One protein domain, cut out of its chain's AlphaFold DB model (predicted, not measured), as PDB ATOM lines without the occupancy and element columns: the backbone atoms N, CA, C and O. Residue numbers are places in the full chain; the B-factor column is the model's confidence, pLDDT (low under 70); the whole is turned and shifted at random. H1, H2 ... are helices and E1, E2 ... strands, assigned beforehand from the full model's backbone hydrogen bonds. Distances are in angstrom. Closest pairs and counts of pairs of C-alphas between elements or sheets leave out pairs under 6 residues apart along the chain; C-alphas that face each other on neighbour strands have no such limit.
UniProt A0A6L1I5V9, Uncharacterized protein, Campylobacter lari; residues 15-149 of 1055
ATOM      1  N   SER A  15     237.314 227.427 221.042       23.78
ATOM      2  CA  SER A  15     237.982 226.684 219.968       23.78
ATOM      3  C   SER A  15     237.993 227.592 218.737       23.78
ATOM      4  O   SER A  15     236.918 228.073 218.358       23.78
ATOM      5  N   PRO A  16     239.144 227.851 218.093       26.89
ATOM      6  CA  PRO A  16     239.156 228.575 216.830       26.89
ATOM      7  C   PRO A  16     238.382 227.770 215.778       26.89
ATOM      8  O   PRO A  16     238.670 226.601 215.526       26.89
ATOM      9  N   VAL A  17     237.374 228.395 215.168       27.09
ATOM     10  CA  VAL A  17     236.694 227.819 213.999       27.09
ATOM     11  C   VAL A  17     237.509 228.215 212.779       27.09
ATOM     12  O   VAL A  17     237.352 229.326 212.278       27.09
ATOM     13  N   PHE A  18     238.372 227.314 212.325       28.97
ATOM     14  CA  PHE A  18     239.095 227.466 211.067       28.97
ATOM     15  C   PHE A  18     238.106 227.534 209.892       28.97
ATOM     16  O   PHE A  18     237.238 226.667 209.762       28.97
ATOM     17  N   LYS A  19     238.243 228.542 209.021       33.16
ATOM     18  CA  LYS A  19     237.562 228.566 207.717       33.16
ATOM     19  C   LYS A  19     238.304 227.595 206.774       33.16
ATOM     20  O   LYS A  19     239.504 227.775 206.570       33.16
ATOM     21  N   PRO A  20     237.656 226.539 206.245       36.38
ATOM     22  CA  PRO A  20     238.360 225.382 205.693       36.38
ATOM     23  C   PRO A  20     238.678 225.544 204.202       36.38
ATOM     24  O   PRO A  20     238.032 224.936 203.348       36.38
ATOM     25  N   HIS A  21     239.713 226.317 203.876       38.72
ATOM     26  CA  HIS A  21     240.250 226.363 202.517       38.72
ATOM     27  C   HIS A  21     241.734 225.983 202.527       38.72
ATOM     28  O   HIS A  21     242.577 226.782 202.911       38.72
ATOM     29  N   LYS A  22     242.001 224.753 202.049       48.47
ATOM     30  CA  LYS A  22     243.320 224.126 201.818       48.47
ATOM     31  C   LYS A  22     244.013 223.631 203.103       48.47
ATOM     32  O   LYS A  22     244.750 224.338 203.776       48.47
ATOM     33  N   ALA A  23     243.727 222.377 203.460       52.41
ATOM     34  CA  ALA A  23     244.148 221.767 204.721       52.41
ATOM     35  C   ALA A  23     245.484 221.008 204.585       52.41
ATOM     36  O   ALA A  23     245.546 219.982 203.911       52.41
ATOM     37  N   GLY A  24     246.537 221.477 205.263       63.16
ATOM     38  CA  GLY A  24     247.818 220.765 205.376       63.16
ATOM     39  C   GLY A  24     247.736 219.482 206.218       63.16
ATOM     40  O   GLY A  24     246.671 219.103 206.703       63.16
ATOM     41  N   ASN A  25     248.860 218.789 206.411       77.00
ATOM     42  CA  ASN A  25     248.907 217.609 207.284       77.00
ATOM     43  C   ASN A  25     248.883 218.024 208.769       77.00
ATOM     44  O   ASN A  25     249.626 218.910 209.180       77.00
ATOM     45  N   VAL A  26     248.078 217.342 209.588       80.44
ATOM     46  CA  VAL A  26     248.026 217.494 211.048       80.44
ATOM     47  C   VAL A  26     248.639 216.256 211.692       80.44
ATOM     48  O   VAL A  26     248.114 215.153 211.541       80.44
ATOM     49  N   VAL A  27     249.729 216.426 212.439       81.00
ATOM     50  CA  VAL A  27     250.380 215.342 213.191       81.00
ATOM     51  C   VAL A  27     250.405 215.713 214.670       81.00
ATOM     52  O   VAL A  27     251.018 216.708 215.050       81.00
ATOM     53  N   ASN A  28     249.731 214.932 215.517       81.38
ATOM     54  CA  ASN A  28     249.811 215.098 216.965       81.38
ATOM     55  C   ASN A  28     250.952 214.251 217.539       81.38
ATOM     56  O   ASN A  28     250.822 213.030 217.630       81.38
ATOM     57  N   MET A  29     252.010 214.927 217.987       77.81
ATOM     58  CA  MET A  29     253.143 214.347 218.728       77.81
ATOM     59  C   MET A  29     253.153 214.770 220.213       77.81
ATOM     60  O   MET A  29     254.080 214.444 220.946       77.81
ATOM     61  N   GLY A  30     252.148 215.534 220.663       78.00
ATOM     62  CA  GLY A  30     252.091 216.141 221.997       78.00
ATOM     63  C   GLY A  30     250.833 215.775 222.787       78.00
ATOM     64  O   GLY A  30     250.085 214.870 222.424       78.00
ATOM     65  N   ASN A  31     250.589 216.486 223.891       85.56
ATOM     66  CA  ASN A  31     249.486 216.199 224.811       85.56
ATOM     67  C   ASN A  31     248.314 217.168 224.603       85.56
ATOM     68  O   ASN A  31     248.380 218.328 225.007       85.56
ATOM     69  N   ILE A  32     247.214 216.678 224.028       88.00
ATOM     70  CA  ILE A  32     245.946 217.408 223.919       88.00
ATOM     71  C   ILE A  32     245.058 217.006 225.103       88.00
ATOM     72  O   ILE A  32     244.647 215.855 225.217       88.00
ATOM     73  N   ASN A  33     244.760 217.961 225.987       87.56
ATOM     74  CA  ASN A  33     243.941 217.765 227.189       87.56
ATOM     75  C   ASN A  33     242.619 218.549 227.068       87.56
ATOM     76  O   ASN A  33     242.470 219.627 227.649       87.56
ATOM     77  N   ALA A  34     241.670 218.035 226.284       87.81
ATOM     78  CA  ALA A  34     240.403 218.694 225.965       87.81
ATOM     79  C   ALA A  34     239.243 217.690 225.879       87.81
ATOM     80  O   ALA A  34     239.408 216.560 225.433       87.81
ATOM     81  N   ASN A  35     238.048 218.109 226.301       89.00
ATOM     82  CA  ASN A  35     236.879 217.226 226.314       89.00
ATOM     83  C   ASN A  35     236.330 216.949 224.906       89.00
ATOM     84  O   ASN A  35     235.841 215.856 224.652       89.00
ATOM     85  N   ASP A  36     236.434 217.915 223.998       91.25
ATOM     86  CA  ASP A  36     235.925 217.818 222.635       91.25
ATOM     87  C   ASP A  36     237.021 218.299 221.674       91.25
ATOM     88  O   ASP A  36     237.494 219.433 221.778       91.25
ATOM     89  N   VAL A  37     237.458 217.419 220.769       90.12
ATOM     90  CA  VAL A  37     238.592 217.644 219.856       90.12
ATOM     91  C   VAL A  37     238.152 217.429 218.412       90.12
ATOM     92  O   VAL A  37     237.527 216.421 218.091       90.12
ATOM     93  N   LEU A  38     238.514 218.361 217.530       91.62
ATOM     94  CA  LEU A  38     238.321 218.274 216.083       91.62
ATOM     95  C   LEU A  38     239.649 218.603 215.394       91.62
ATOM     96  O   LEU A  38     240.161 219.706 215.566       91.62
ATOM     97  N   LEU A  39     240.193 217.656 214.628       88.19
ATOM     98  CA  LEU A  39     241.398 217.834 213.813       88.19
ATOM     99  C   LEU A  39     241.041 217.607 212.341       88.19
ATOM    100  O   LEU A  39     240.437 216.589 212.003       88.19
ATOM    101  N   ILE A  40     241.410 218.554 211.478       85.44
ATOM    102  CA  ILE A  40     241.115 218.535 210.038       85.44
ATOM    103  C   ILE A  40     242.417 218.794 209.277       85.44
ATOM    104  O   ILE A  40     243.076 219.799 209.534       85.44
ATOM    105  N   GLY A  41     242.781 217.906 208.354       78.81
ATOM    106  CA  GLY A  41     244.014 217.987 207.567       78.81
ATOM    107  C   GLY A  41     243.953 217.133 206.300       78.81
ATOM    108  O   GLY A  41     243.044 216.324 206.151       78.81
ATOM    109  N   ASN A  42     244.920 217.255 205.391       79.00
ATOM    110  CA  ASN A  42     245.064 216.310 204.276       79.00
ATOM    111  C   ASN A  42     245.391 214.897 204.804       79.00
ATOM    112  O   ASN A  42     244.663 213.944 204.534       79.00
ATOM    113  N   LYS A  43     246.418 214.780 205.648       84.62
ATOM    114  CA  LYS A  43     246.643 213.639 206.549       84.62
ATOM    115  C   LYS A  43     246.394 214.088 207.988       84.62
ATOM    116  O   LYS A  43     246.907 215.130 208.381       84.62
ATOM    117  N   VAL A  44     245.674 213.301 208.783       87.56
ATOM    118  CA  VAL A  44     245.554 213.476 210.240       87.56
ATOM    119  C   VAL A  44     246.154 212.257 210.932       87.56
ATOM    120  O   VAL A  44     245.645 211.150 210.798       87.56
ATOM    121  N   SER A  45     247.252 212.449 211.656       88.00
ATOM    122  CA  SER A  45     248.030 211.376 212.280       88.00
ATOM    123  C   SER A  45     248.169 211.623 213.780       88.00
ATOM    124  O   SER A  45     248.539 212.719 214.199       88.00
ATOM    125  N   ILE A  46     247.874 210.617 214.600       86.62
ATOM    126  CA  ILE A  46     248.208 210.610 216.029       86.62
ATOM    127  C   ILE A  46     249.442 209.725 216.178       86.62
ATOM    128  O   ILE A  46     249.312 208.505 216.249       86.62
ATOM    129  N   ASP A  47     250.621 210.344 216.169       74.06
ATOM    130  CA  ASP A  47     251.917 209.669 216.072       74.06
ATOM    131  C   ASP A  47     252.720 209.999 217.345       74.06
ATOM    132  O   ASP A  47     253.402 211.017 217.432       74.06
ATOM    133  N   GLY A  48     252.549 209.184 218.392       71.12
ATOM    134  CA  GLY A  48     253.167 209.382 219.716       71.12
ATOM    135  C   GLY A  48     252.462 210.396 220.634       71.12
ATOM    136  O   GLY A  48     252.634 210.336 221.851       71.12
ATOM    137  N   GLY A  49     251.626 211.288 220.093       78.56
ATOM    138  CA  GLY A  49     250.843 212.238 220.886       78.56
ATOM    139  C   GLY A  49     249.656 211.613 221.632       78.56
ATOM    140  O   GLY A  49     249.043 210.647 221.178       78.56
ATOM    141  N   ASN A  50     249.281 212.220 222.760       87.00
ATOM    142  CA  ASN A  50     248.136 211.821 223.578       87.00
ATOM    143  C   ASN A  50     246.925 212.738 223.343       87.00
ATOM    144  O   ASN A  50     247.086 213.949 223.174       87.00
ATOM    145  N   ILE A  51     245.709 212.185 223.397       90.94
ATOM    146  CA  ILE A  51     244.451 212.950 223.427       90.94
ATOM    147  C   ILE A  51     243.562 212.442 224.566       90.94
ATOM    148  O   ILE A  51     242.943 211.378 224.475       90.94
ATOM    149  N   HIS A  52     243.497 213.234 225.634       91.94
ATOM    150  CA  HIS A  52     242.746 212.987 226.865       91.94
ATOM    151  C   HIS A  52     241.772 214.142 227.149       91.94
ATOM    152  O   HIS A  52     241.859 215.211 226.546       91.94
ATOM    153  N   GLY A  53     240.861 213.951 228.106       90.44
ATOM    154  CA  GLY A  53     239.967 215.004 228.597       90.44
ATOM    155  C   GLY A  53     240.715 216.162 229.271       90.44
ATOM    156  O   GLY A  53     241.920 216.095 229.529       90.44
ATOM    157  N   LYS A  54     240.003 217.242 229.604       90.69
ATOM    158  CA  LYS A  54     240.586 218.385 230.326       90.69
ATOM    159  C   LYS A  54     241.088 217.953 231.711       90.69
ATOM    160  O   LYS A  54     240.460 217.128 232.374       90.69
ATOM    161  N   HIS A  55     242.198 218.536 232.166       88.19
ATOM    162  CA  HIS A  55     242.650 218.436 233.561       88.19
ATOM    163  C   HIS A  55     241.589 218.942 234.551       88.19
ATOM    164  O   HIS A  55     240.779 219.812 234.225       88.19
ATOM    165  N   ASN A  56     241.634 218.423 235.781       89.00
ATOM    166  CA  ASN A  56     240.828 218.933 236.893       89.00
ATOM    167  C   ASN A  56     241.263 220.363 237.269       89.00
ATOM    168  O   ASN A  56     242.394 220.774 237.005       89.00
ATOM    169  N   GLU A  57     240.382 221.132 237.908       88.56
ATOM    170  CA  GLU A  57     240.721 222.484 238.368       88.56
ATOM    171  C   GLU A  57     241.789 222.458 239.475       88.56
ATOM    172  O   GLU A  57     241.787 221.582 240.340       88.56
ATOM    173  N   GLY A  58     242.706 223.432 239.457       85.94
ATOM    174  CA  GLY A  58     243.733 223.597 240.493       85.94
ATOM    175  C   GLY A  58     244.933 222.642 240.419       85.94
ATOM    176  O   GLY A  58     245.689 222.564 241.387       85.94
ATOM    177  N   VAL A  59     245.133 221.920 239.309       86.81
ATOM    178  CA  VAL A  59     246.380 221.168 239.070       86.81
ATOM    179  C   VAL A  59     247.582 222.105 238.878       86.81
ATOM    180  O   VAL A  59     247.422 223.261 238.493       86.81
ATOM    181  N   SER A  60     248.794 221.614 239.146       86.44
ATOM    182  CA  SER A  60     250.033 222.388 238.986       86.44
ATOM    183  C   SER A  60     250.468 222.523 237.522       86.44
ATOM    184  O   SER A  60     250.166 221.664 236.692       86.44
ATOM    185  N   ASP A  61     251.278 223.542 237.225       82.69
ATOM    186  CA  ASP A  61     251.864 223.765 235.891       82.69
ATOM    187  C   ASP A  61     252.649 222.546 235.370       82.69
ATOM    188  O   ASP A  61     252.674 222.275 234.171       82.69
ATOM    189  N   GLU A  62     253.254 221.764 236.269       82.50
ATOM    190  CA  GLU A  62     253.961 220.526 235.918       82.50
ATOM    191  C   GLU A  62     253.000 219.387 235.539       82.50
ATOM    192  O   GLU A  62     253.287 218.592 234.644       82.50
ATOM    193  N   ALA A  63     251.823 219.321 236.169       80.44
ATOM    194  CA  ALA A  63     250.783 218.372 235.783       80.44
ATOM    195  C   ALA A  63     250.170 218.734 234.420       80.44
ATOM    196  O   ALA A  63     249.904 217.836 233.624       80.44
ATOM    197  N   LEU A  64     250.021 220.029 234.106       80.31
ATOM    198  CA  LEU A  64     249.471 220.502 232.826       80.31
ATOM    199  C   LEU A  64     250.298 220.078 231.600       80.31
ATOM    200  O   LEU A  64     249.723 219.878 230.530       80.31
ATOM    201  N   LYS A  65     251.615 219.882 231.751       80.94
ATOM    202  CA  LYS A  65     252.504 219.363 230.690       80.94
ATOM    203  C   LYS A  65     252.212 217.907 230.316       80.94
ATOM    204  O   LYS A  65     252.544 217.472 229.215       80.94
ATOM    205  N   ASN A  66     251.613 217.150 231.233       84.50
ATOM    206  CA  ASN A  66     251.383 215.718 231.102       84.50
ATOM    207  C   ASN A  66     249.958 215.413 230.593       84.50
ATOM    208  O   ASN A  66     249.060 216.263 230.686       84.50
ATOM    209  N   PRO A  67     249.707 214.201 230.063       87.25
ATOM    210  CA  PRO A  67     248.355 213.757 229.743       87.25
ATOM    211  C   PRO A  67     247.508 213.695 231.024       87.25
ATOM    212  O   PRO A  67     247.933 213.119 232.021       87.25
ATOM    213  N   SER A  68     246.293 214.245 231.006       88.69
ATOM    214  CA  SER A  68     245.459 214.400 232.213       88.69
ATOM    215  C   SER A  68     244.989 213.089 232.843       88.69
ATOM    216  O   SER A  68     244.646 213.046 234.023       88.69
ATOM    217  N   GLY A  69     244.906 212.025 232.042       87.50
ATOM    218  CA  GLY A  69     244.293 210.760 232.431       87.50
ATOM    219  C   GLY A  69     242.764 210.824 232.524       87.50
ATOM    220  O   GLY A  69     242.143 209.794 232.797       87.50
ATOM    221  N   ASN A  70     242.140 211.975 232.262       91.94
ATOM    222  CA  ASN A  70     240.690 212.115 232.144       91.94
ATOM    223  C   ASN A  70     240.215 211.659 230.752       91.94
ATOM    224  O   ASN A  70     240.986 211.642 229.792       91.94
ATOM    225  N   THR A  71     238.946 211.273 230.630       92.12
ATOM    226  CA  THR A  71     238.355 210.869 229.343       92.12
ATOM    227  C   THR A  71     237.840 212.092 228.584       92.12
ATOM    228  O   THR A  71     237.175 212.940 229.173       92.12
ATOM    229  N   ALA A  72     238.137 212.192 227.288       91.44
ATOM    230  CA  ALA A  72     237.511 213.159 226.389       91.44
ATOM    231  C   ALA A  72     236.112 212.673 225.966       91.44
ATOM    232  O   ALA A  72     235.951 211.509 225.602       91.44
ATOM    233  N   ASN A  73     235.118 213.556 225.925       92.88
ATOM    234  CA  ASN A  73     233.771 213.249 225.434       92.88
ATOM    235  C   ASN A  73     233.797 212.780 223.967       92.88
ATOM    236  O   ASN A  73     233.147 211.798 223.609       92.88
ATOM    237  N   LYS A  74     234.539 213.501 223.114       92.00
ATOM    238  CA  LYS A  74     234.549 213.288 221.664       92.00
ATOM    239  C   LYS A  74     235.881 213.683 221.025       92.00
ATOM    240  O   LYS A  74     236.397 214.772 221.263       92.00
ATOM    241  N   ILE A  75     236.365 212.848 220.113       93.75
ATOM    242  CA  ILE A  75     237.441 213.168 219.169       93.75
ATOM    243  C   ILE A  75     236.911 212.964 217.747       93.75
ATOM    244  O   ILE A  75     236.324 211.926 217.447       93.75
ATOM    245  N   HIS A  76     237.114 213.934 216.856       93.69
ATOM    246  CA  HIS A  76     236.761 213.847 215.438       93.69
ATOM    247  C   HIS A  76     237.990 214.169 214.583       93.69
ATOM    248  O   HIS A  76     238.554 215.254 214.688       93.69
ATOM    249  N   LEU A  77     238.417 213.218 213.755       93.75
ATOM    250  CA  LEU A  77     239.569 213.333 212.859       93.75
ATOM    251  C   LEU A  77     239.085 213.309 211.400       93.75
ATOM    252  O   LEU A  77     238.346 212.400 211.025       93.75
ATOM    253  N   VAL A  78     239.473 214.289 210.584       90.75
ATOM    254  CA  VAL A  78     238.970 214.474 209.209       90.75
ATOM    255  C   VAL A  78     240.131 214.663 208.234       90.75
ATOM    256  O   VAL A  78     240.913 215.594 208.404       90.75
ATOM    257  N   GLY A  79     240.221 213.835 207.190       87.69
ATOM    258  CA  GLY A  79     241.229 214.001 206.140       87.69
ATOM    259  C   GLY A  79     241.172 212.973 205.012       87.69
ATOM    260  O   GLY A  79     240.351 212.060 205.018       87.69
ATOM    261  N   ASN A  80     242.062 213.092 204.030       85.50
ATOM    262  CA  ASN A  80     242.266 212.045 203.027       85.50
ATOM    263  C   ASN A  80     242.871 210.798 203.689       85.50
ATOM    264  O   ASN A  80     242.339 209.697 203.536       85.50
ATOM    265  N   GLU A  81     243.910 210.980 204.503       88.88
ATOM    266  CA  GLU A  81     244.467 209.930 205.359       88.88
ATOM    267  C   GLU A  81     244.162 210.192 206.840       88.88
ATOM    268  O   GLU A  81     244.355 211.307 207.319       88.88
ATOM    269  N   VAL A  82     243.739 209.170 207.591       92.81
ATOM    270  CA  VAL A  82     243.586 209.254 209.058       92.81
ATOM    271  C   VAL A  82     244.267 208.066 209.737       92.81
ATOM    272  O   VAL A  82     243.827 206.930 209.577       92.81
ATOM    273  N   ASN A  83     245.309 208.320 210.531       91.88
ATOM    274  CA  ASN A  83     246.046 207.294 211.275       91.88
ATOM    275  C   ASN A  83     245.953 207.556 212.780       91.88
ATOM    276  O   ASN A  83     246.173 208.674 213.243       91.88
ATOM    277  N   ILE A  84     245.621 206.522 213.552       92.38
ATOM    278  CA  ILE A  84     245.257 206.667 214.965       92.38
ATOM    279  C   ILE A  84     246.090 205.705 215.814       92.38
ATOM    280  O   ILE A  84     245.748 204.525 215.891       92.38
ATOM    281  N   LEU A  85     247.153 206.178 216.479       91.50
ATOM    282  CA  LEU A  85     247.784 205.416 217.562       91.50
ATOM    283  C   LEU A  85     246.851 205.386 218.772       91.50
ATOM    284  O   LEU A  85     246.564 206.407 219.392       91.50
ATOM    285  N   VAL A  86     246.356 204.197 219.100       92.12
ATOM    286  CA  VAL A  86     245.271 204.039 220.074       92.12
ATOM    287  C   VAL A  86     245.732 204.129 221.523       92.12
ATOM    288  O   VAL A  86     244.919 204.390 222.404       92.12
ATOM    289  N   ASP A  87     247.025 203.926 221.770       88.56
ATOM    290  CA  ASP A  87     247.592 203.859 223.119       88.56
ATOM    291  C   ASP A  87     247.598 205.215 223.837       88.56
ATOM    292  O   ASP A  87     247.473 205.254 225.058       88.56
ATOM    293  N   GLY A  88     247.688 206.318 223.084       84.88
ATOM    294  CA  GLY A  88     247.645 207.680 223.624       84.88
ATOM    295  C   GLY A  88     246.240 208.282 223.724       84.88
ATOM    296  O   GLY A  88     246.103 209.462 224.042       84.88
ATOM    297  N   ILE A  89     245.176 207.536 223.401       90.12
ATOM    298  CA  ILE A  89     243.825 208.102 223.284       90.12
ATOM    299  C   ILE A  89     242.897 207.584 224.376       90.12
ATOM    300  O   ILE A  89     242.636 206.387 224.497       90.12
ATOM    301  N   LYS A  90     242.289 208.522 225.108       91.06
ATOM    302  CA  LYS A  90     241.251 208.240 226.100       91.06
ATOM    303  C   LYS A  90     240.014 209.076 225.806       91.06
ATOM    304  O   LYS A  90     239.904 210.215 226.256       91.06
ATOM    305  N   SER A  91     239.069 208.497 225.067       91.12
ATOM    306  CA  SER A  91     237.804 209.148 224.723       91.12
ATOM    307  C   SER A  91     236.607 208.200 224.769       91.12
ATOM    308  O   SER A  91     236.732 207.023 224.432       91.12
ATOM    309  N   ASP A  92     235.445 208.740 225.142       91.62
ATOM    310  CA  ASP A  92     234.150 208.064 225.080       91.62
ATOM    311  C   ASP A  92     233.660 207.875 223.634       91.62
ATOM    312  O   ASP A  92     232.853 206.980 223.383       91.62
ATOM    313  N   SER A  93     234.132 208.676 222.668       91.81
ATOM    314  CA  SER A  93     233.750 208.566 221.254       91.81
ATOM    315  C   SER A  93     234.845 209.066 220.309       91.81
ATOM    316  O   SER A  93     235.311 210.197 220.425       91.81
ATOM    317  N   ILE A  94     235.214 208.244 219.322       94.00
ATOM    318  CA  ILE A  94     236.133 208.623 218.243       94.00
ATOM    319  C   ILE A  94     235.408 208.511 216.904       94.00
ATOM    320  O   ILE A  94     234.904 207.444 216.546       94.00
ATOM    321  N   ILE A  95     235.403 209.603 216.147       94.81
ATOM    322  CA  ILE A  95     234.850 209.693 214.797       94.81
ATOM    323  C   ILE A  95     235.997 209.925 213.815       94.81
ATOM    324  O   ILE A  95     236.766 210.871 213.982       94.81
ATOM    325  N   ALA A  96     236.100 209.101 212.772       95.56
ATOM    326  CA  ALA A  96     236.980 209.373 211.639       95.56
ATOM    327  C   ALA A  96     236.191 209.630 210.351       95.56
ATOM    328  O   ALA A  96     235.268 208.893 210.001       95.56
ATOM    329  N   SER A  97     236.618 210.656 209.625       93.69
ATOM    330  CA  SER A  97     236.154 211.017 208.290       93.69
ATOM    331  C   SER A  97     237.355 210.938 207.348       93.69
ATOM    332  O   SER A  97     237.991 211.948 207.057       93.69
ATOM    333  N   ALA A  98     237.723 209.709 206.970       92.38
ATOM    334  CA  ALA A  98     238.853 209.404 206.092       92.38
ATOM    335  C   ALA A  98     238.371 209.152 204.656       92.38
ATOM    336  O   ALA A  98     237.422 208.390 204.487       92.38
ATOM    337  N   TYR A  99     239.013 209.728 203.634       87.75
ATOM    338  CA  TYR A  99     238.512 209.685 202.242       87.75
ATOM    339  C   TYR A  99     239.397 208.936 201.233       87.75
ATOM    340  O   TYR A  99     238.942 208.615 200.135       87.75
ATOM    341  N   VAL A 100     240.633 208.607 201.612       86.06
ATOM    342  CA  VAL A 100     241.570 207.781 200.831       86.06
ATOM    343  C   VAL A 100     241.997 206.557 201.640       86.06
ATOM    344  O   VAL A 100     241.842 205.431 201.169       86.06
ATOM    345  N   LYS A 101     242.493 206.751 202.869       89.56
ATOM    346  CA  LYS A 101     243.010 205.663 203.713       89.56
ATOM    347  C   LYS A 101     242.791 205.923 205.202       89.56
ATOM    348  O   LYS A 101     242.876 207.052 205.674       89.56
ATOM    349  N   GLY A 102     242.533 204.856 205.951       92.94
ATOM    350  CA  GLY A 102     242.427 204.885 207.406       92.94
ATOM    351  C   GLY A 102     243.294 203.803 208.042       92.94
ATOM    352  O   GLY A 102     243.350 202.691 207.515       92.94
ATOM    353  N   SER A 103     243.940 204.091 209.172       93.69
ATOM    354  CA  SER A 103     244.617 203.073 209.983       93.69
ATOM    355  C   SER A 103     244.408 203.262 211.486       93.69
ATOM    356  O   SER A 103     244.294 204.378 211.998       93.69
ATOM    357  N   LEU A 104     244.353 202.138 212.195       94.44
ATOM    358  CA  LEU A 104     244.370 202.046 213.649       94.44
ATOM    359  C   LEU A 104     245.681 201.356 214.042       94.44
ATOM    360  O   LEU A 104     245.977 200.256 213.571       94.44
ATOM    361  N   GLN A 105     246.474 202.014 214.880       94.44
ATOM    362  CA  GLN A 105     247.823 201.594 215.244       94.44
ATOM    363  C   GLN A 105     247.900 201.276 216.738       94.44
ATOM    364  O   GLN A 105     247.284 201.972 217.543       94.44
ATOM    365  N   GLN A 106     248.658 200.255 217.134       94.88
ATOM    366  CA  GLN A 106     248.909 199.931 218.545       94.88
ATOM    367  C   GLN A 106     250.366 199.488 218.721       94.88
ATOM    368  O   GLN A 106     250.869 198.702 217.919       94.88
ATOM    369  N   SER A 107     251.042 199.959 219.769       96.00
ATOM    370  CA  SER A 107     252.408 199.526 220.076       96.00
ATOM    371  C   SER A 107     252.450 198.041 220.420       96.00
ATOM    372  O   SER A 107     251.531 197.483 221.032       96.00
ATOM    373  N   THR A 108     253.540 197.379 220.047       97.75
ATOM    374  CA  THR A 108     253.746 195.959 220.370       97.75
ATOM    375  C   THR A 108     253.863 195.725 221.880       97.75
ATOM    376  O   THR A 108     253.313 194.733 222.369       97.75
ATOM    377  N   THR A 109     254.431 196.671 222.643       96.75
ATOM    378  CA  THR A 109     254.388 196.677 224.118       96.75
ATOM    379  C   THR A 109     252.959 196.717 224.659       96.75
ATOM    380  O   THR A 109     252.597 195.890 225.503       96.75
ATOM    381  N   SER A 110     252.117 197.638 224.174       95.56
ATOM    382  CA  SER A 110     250.715 197.717 224.599       95.56
ATOM    383  C   SER A 110     249.952 196.449 224.235       95.56
ATOM    384  O   SER A 110     249.268 195.872 225.081       95.56
ATOM    385  N   TYR A 111     250.104 195.959 223.005       97.19
ATOM    386  CA  TYR A 111     249.390 194.775 222.543       97.19
ATOM    387  C   TYR A 111     249.807 193.505 223.297       97.19
ATOM    388  O   TYR A 111     248.948 192.696 223.647       97.19
ATOM    389  N   TYR A 112     251.094 193.328 223.620       96.69
ATOM    390  CA  TYR A 112     251.560 192.189 224.422       96.69
ATOM    391  C   TYR A 112     250.984 192.208 225.845       96.69
ATOM    392  O   TYR A 112     250.668 191.148 226.395       96.69
ATOM    393  N   ASN A 113     250.850 193.386 226.458       95.56
ATOM    394  CA  ASN A 113     250.451 193.521 227.861       95.56
ATOM    395  C   ASN A 113     248.935 193.652 228.069       95.56
ATOM    396  O   ASN A 113     248.413 193.123 229.050       95.56
ATOM    397  N   TYR A 114     248.226 194.291 227.138       93.81
ATOM    398  CA  TYR A 114     246.811 194.644 227.275       93.81
ATOM    399  C   TYR A 114     245.899 194.019 226.214       93.81
ATOM    400  O   TYR A 114     244.688 194.234 226.287       93.81
ATOM    401  N   ASP A 115     246.435 193.221 225.281       93.50
ATOM    402  CA  ASP A 115     245.698 192.666 224.132       93.50
ATOM    403  C   ASP A 115     245.158 193.791 223.212       93.50
ATOM    404  O   ASP A 115     245.552 194.957 223.302       93.50
ATOM    405  N   ASN A 116     244.276 193.437 222.287       91.81
ATOM    406  CA  ASN A 116     243.608 194.279 221.308       91.81
ATOM    407  C   ASN A 116     242.889 195.495 221.937       91.81
ATOM    408  O   ASN A 116     241.710 195.415 222.289       91.81
ATOM    409  N   ASN A 117     243.567 196.644 222.035       91.00
ATOM    410  CA  ASN A 117     242.944 197.911 222.436       91.00
ATOM    411  C   ASN A 117     242.155 198.533 221.278       91.00
ATOM    412  O   ASN A 117     241.093 199.106 221.514       91.00
ATOM    413  N   ILE A 118     242.598 198.322 220.032       91.19
ATOM    414  CA  ILE A 118     241.896 198.740 218.804       91.19
ATOM    415  C   ILE A 118     240.410 198.319 218.822       91.19
ATOM    416  O   ILE A 118     239.525 199.099 218.478       91.19
ATOM    417  N   GLY A 119     240.116 197.094 219.263       85.81
ATOM    418  CA  GLY A 119     238.766 196.533 219.348       85.81
ATOM    419  C   GLY A 119     237.940 196.993 220.553       85.81
ATOM    420  O   GLY A 119     236.736 196.750 220.568       85.81
ATOM    421  N   LYS A 120     238.558 197.649 221.543       86.12
ATOM    422  CA  LYS A 120     237.880 198.211 222.728       86.12
ATOM    423  C   LYS A 120     237.429 199.661 222.515       86.12
ATOM    424  O   LYS A 120     236.643 200.169 223.308       86.12
ATOM    425  N   LEU A 121     237.921 200.329 221.471       85.69
ATOM    426  CA  LEU A 121     237.606 201.729 221.179       85.69
ATOM    427  C   LEU A 121     236.174 201.897 220.680       85.69
ATOM    428  O   LEU A 121     235.728 201.196 219.764       85.69
ATOM    429  N   ASN A 122     235.498 202.928 221.188       86.38
ATOM    430  CA  ASN A 122     234.242 203.409 220.622       86.38
ATOM    431  C   ASN A 122     234.500 204.238 219.349       86.38
ATOM    432  O   ASN A 122     234.330 205.456 219.315       86.38
ATOM    433  N   PHE A 123     234.988 203.549 218.319       91.50
ATOM    434  CA  PHE A 123     235.368 204.100 217.023       91.50
ATOM    435  C   PHE A 123     234.237 203.956 215.998       91.50
ATOM    436  O   PHE A 123     233.742 202.842 215.783       91.50
ATOM    437  N   ILE A 124     233.877 205.044 215.317       93.88
ATOM    438  CA  ILE A 124     232.961 205.055 214.169       93.88
ATOM    439  C   ILE A 124     233.558 205.830 212.988       93.88
ATOM    440  O   ILE A 124     234.351 206.753 213.161       93.88
ATOM    441  N   THR A 125     233.133 205.475 211.777       94.50
ATOM    442  CA  THR A 125     233.411 206.247 210.559       94.50
ATOM    443  C   THR A 125     232.154 207.005 210.156       94.50
ATOM    444  O   THR A 125     231.101 206.380 210.007       94.50
ATOM    445  N   GLN A 126     232.248 208.321 209.977       92.75
ATOM    446  CA  GLN A 126     231.118 209.186 209.620       92.75
ATOM    447  C   GLN A 126     231.561 210.214 208.578       92.75
ATOM    448  O   GLN A 126     232.700 210.676 208.615       92.75
ATOM    449  N   GLU A 127     230.662 210.601 207.675       88.75
ATOM    450  CA  GLU A 127     230.866 211.772 206.818       88.75
ATOM    451  C   GLU A 127     231.045 213.043 207.664       88.75
ATOM    452  O   GLU A 127     230.385 213.203 208.695       88.75
ATOM    453  N   TYR A 128     231.919 213.953 207.230       88.31
ATOM    454  CA  TYR A 128     232.009 215.288 207.818       88.31
ATOM    455  C   TYR A 128     231.098 216.251 207.044       88.31
ATOM    456  O   TYR A 128     231.291 216.486 205.852       88.31
ATOM    457  N   ASP A 129     230.087 216.800 207.723       78.00
ATOM    458  CA  ASP A 129     228.982 217.533 207.082       78.00
ATOM    459  C   ASP A 129     229.419 218.809 206.336       78.00
ATOM    460  O   ASP A 129     228.728 219.242 205.415       78.00
ATOM    461  N   ASN A 130     230.576 219.379 206.695       74.25
ATOM    462  CA  ASN A 130     231.114 220.618 206.121       74.25
ATOM    463  C   ASN A 130     232.160 220.391 205.010       74.25
ATOM    464  O   ASN A 130     232.932 221.303 204.716       74.25
ATOM    465  N   ILE A 131     232.241 219.197 204.408       68.81
ATOM    466  CA  ILE A 131     233.087 218.985 203.219       68.81
ATOM    467  C   ILE A 131     232.360 219.452 201.963       68.81
ATOM    468  O   ILE A 131     231.221 219.057 201.704       68.81
ATOM    469  N   ASP A 132     233.064 220.225 201.138       66.00
ATOM    470  CA  ASP A 132     232.643 220.495 199.770       66.00
ATOM    471  C   ASP A 132     232.725 219.213 198.929       66.00
ATOM    472  O   ASP A 132     233.797 218.755 198.522       66.00
ATOM    473  N   LYS A 133     231.556 218.623 198.672       62.84
ATOM    474  CA  LYS A 133     231.421 217.349 197.959       62.84
ATOM    475  C   LYS A 133     231.774 217.438 196.478       62.84
ATOM    476  O   LYS A 133     231.920 216.391 195.855       62.84
ATOM    477  N   THR A 134     231.943 218.637 195.919       61.41
ATOM    478  CA  THR A 134     232.418 218.800 194.537       61.41
ATOM    479  C   THR A 134     233.923 218.537 194.411       61.41
ATOM    480  O   THR A 134     234.355 217.956 193.419       61.41
ATOM    481  N   ASN A 135     234.703 218.818 195.462       57.25
ATOM    482  CA  ASN A 135     236.164 218.657 195.474       57.25
ATOM    483  C   ASN A 135     236.640 217.259 195.921       57.25
ATOM    484  O   ASN A 135     237.834 216.970 195.900       57.25
ATOM    485  N   LEU A 136     235.724 216.368 196.320       59.38
ATOM    486  CA  LEU A 136     236.043 214.971 196.653       59.38
ATOM    487  C   LEU A 136     236.327 214.107 195.408       59.38
ATOM    488  O   LEU A 136     236.942 213.043 195.521       59.38
ATOM    489  N   GLY A 137     235.875 214.527 194.222       68.12
ATOM    490  CA  GLY A 137     235.947 213.718 193.005       68.12
ATOM    491  C   GLY A 137     235.296 212.342 193.206       68.12
ATOM    492  O   GLY A 137     234.163 212.233 193.668       68.12
ATOM    493  N   ASN A 138     236.036 211.272 192.899       66.44
ATOM    494  CA  ASN A 138     235.583 209.888 193.095       66.44
ATOM    495  C   ASN A 138     235.895 209.307 194.495       66.44
ATOM    496  O   ASN A 138     235.574 208.141 194.753       66.44
ATOM    497  N   LYS A 139     236.535 210.077 195.391       73.06
ATOM    498  CA  LYS A 139     236.947 209.633 196.735       73.06
ATOM    499  C   LYS A 139     235.701 209.430 197.615       73.06
ATOM    500  O   LYS A 139     234.734 210.186 197.537       73.06
ATOM    501  N   LYS A 140     235.686 208.371 198.432       83.38
ATOM    502  CA  LYS A 140     234.537 207.971 199.273       83.38
ATOM    503  C   LYS A 140     235.008 207.701 200.691       83.38
ATOM    504  O   LYS A 140     236.115 207.202 200.869       83.38
ATOM    505  N   LEU A 141     234.141 207.950 201.674       90.88
ATOM    506  CA  LEU A 141     234.418 207.641 203.074       90.88
ATOM    507  C   LEU A 141     234.905 206.188 203.237       90.88
ATOM    508  O   LEU A 141     234.210 205.230 202.881       90.88
ATOM    509  N   VAL A 142     236.096 206.034 203.809       91.44
ATOM    510  CA  VAL A 142     236.668 204.751 204.212       91.44
ATOM    511  C   VAL A 142     235.827 204.213 205.365       91.44
ATOM    512  O   VAL A 142     235.731 204.822 206.430       91.44
ATOM    513  N   THR A 143     235.191 203.067 205.148       92.44
ATOM    514  CA  THR A 143     234.335 202.420 206.144       92.44
ATOM    515  C   THR A 143     235.171 201.746 207.236       92.44
ATOM    516  O   THR A 143     236.298 201.317 206.994       92.44
ATOM    517  N   LYS A 144     234.629 201.636 208.458       90.88
ATOM    518  CA  LYS A 144     235.324 201.078 209.639       90.88
ATOM    519  C   LYS A 144     235.990 199.711 209.409       90.88
ATOM    520  O   LYS A 144     237.031 199.442 209.996       90.88
ATOM    521  N   ASP A 145     235.403 198.854 208.579       89.50
ATOM    522  CA  ASP A 145     235.934 197.535 208.203       89.50
ATOM    523  C   ASP A 145     237.187 197.595 207.309       89.50
ATOM    524  O   ASP A 145     237.924 196.614 207.237       89.50
ATOM    525  N   LYS A 146     237.446 198.742 206.670       92.62
ATOM    526  CA  LYS A 146     238.590 198.998 205.780       92.62
ATOM    527  C   LYS A 146     239.721 199.792 206.434       92.62
ATOM    528  O   LYS A 146     240.713 200.071 205.767       92.62
ATOM    529  N   PHE A 147     239.588 200.171 207.707       93.62
ATOM    530  CA  PHE A 147     240.712 200.739 208.451       93.62
ATOM    531  C   PHE A 147     241.761 199.648 208.688       93.62
ATOM    532  O   PHE A 147     241.481 198.623 209.315       93.62
ATOM    533  N   GLU A 148     242.969 199.873 208.179       94.00
ATOM    534  CA  GLU A 148     244.092 198.950 208.336       94.00
ATOM    535  C   GLU A 148     244.540 198.875 209.802       94.00
ATOM    536  O   GLU A 148     244.382 199.830 210.563       94.00
ATOM    537  N   LYS A 149     245.129 197.743 210.201       94.12
ATOM    538  CA  LYS A 149     245.664 197.543 211.555       94.12
ATOM    539  C   LYS A 149     247.172 197.405 211.498       94.12
ATOM    540  O   LYS A 149     247.675 196.416 210.957       94.12
TER     541      LYS A 149
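This is residues 15 to 149 of the 1055 residues of an uncharacterized protein of Campylobacter lari (UniProt A0A6L1I5V9). What shape does this stretch of chain make? It is wound in stacked turns, a short solenoid of parallel strands: E1, E4, residues 81 to 85 of E6 and 101 to 105 of E7 make one wall, E3, residues 74 to 78 of E6, 94 to 97 of E7 and E8 another, and E2 and E5 a small third. The loop with H1 and residues 126 to 138 reach out at opposite ends of the longest axis. What is it made of? The printed part has 135 residues, mostly strand in class, with under half in named elements: along the chain come five strands, E1 to E5, then helix H1, then strands E6 and E7, then helix H2 and last strand E8; the six-stranded sheet is branched, with E1 beside E4, E3 and E4 both on one side of E6, E7 on the other side of E6, and E8 beside E7, and both this sheet and the pair of E2 and E5 are parallel. It is compact, with a radius of gyration of the C-alphas of 15.2 A and spans of 48 by 37 by 21 A.

How does the first turn go? E1, residues 26 to 28, runs on into E2, residues 31 to 33, across a break of 2 residues, at 89 degrees. E3, residues 36 to 40, follows by a tight link. What comes next? E4, residues 43 to 46, is parallel to E1, with N 26 and O 43 2.8 A apart; E5, residues 50 to 52, is parallel to E2, with N 32 and O 50 2.9 A apart. H1, residues 61 to 64, is not on the branched sheet. How do the long strands sit? E6, residues 74 to 85, bends by 136 degrees at residue 80. On one side of it lie E3, with N 37 and O 74 2.9 A apart, and E4, with N 44 and O 81 2.8 A apart; on the other side lies E7, residues 94 to 107, with N 77 and O 95 2.9 A apart. What follows E7? E7, H2, residues 108 to 114, and E8, residues 123 to 125, make a strand-helix-strand unit, two parallel neighbour strands with a helix between, and its crossover is right-handed; N 124 and O 94 are 2.9 A apart. Residues 148 to 149 pair with 103 to 104 of E7, parallel. In H2 every O i to N i+4 pair is within hydrogen-bond range; H1 is too short for such a pair.

Where do the elements begin and end? E1 begins at C-alpha 26, (248.026, 217.494, 211.048), and E8 ends at C-alpha 125, (233.411, 206.247, 210.559). How long are the longer ones? From first to last C-alpha E7 is 18.7 A, E6 15.9 A, E3 13.6 A, E4 10.1 A and H2 9.9 A.

How far does it reach? The two C-alphas farthest apart, those of Gly 58 and Asn 138, are 50.0 A apart. Is it unbroken and sure? The printed part has no cut, and no link between named elements is long. The mean pLDDT of the printed part is 83.4, with residues 15 to 24 and 131 to 138 under 70.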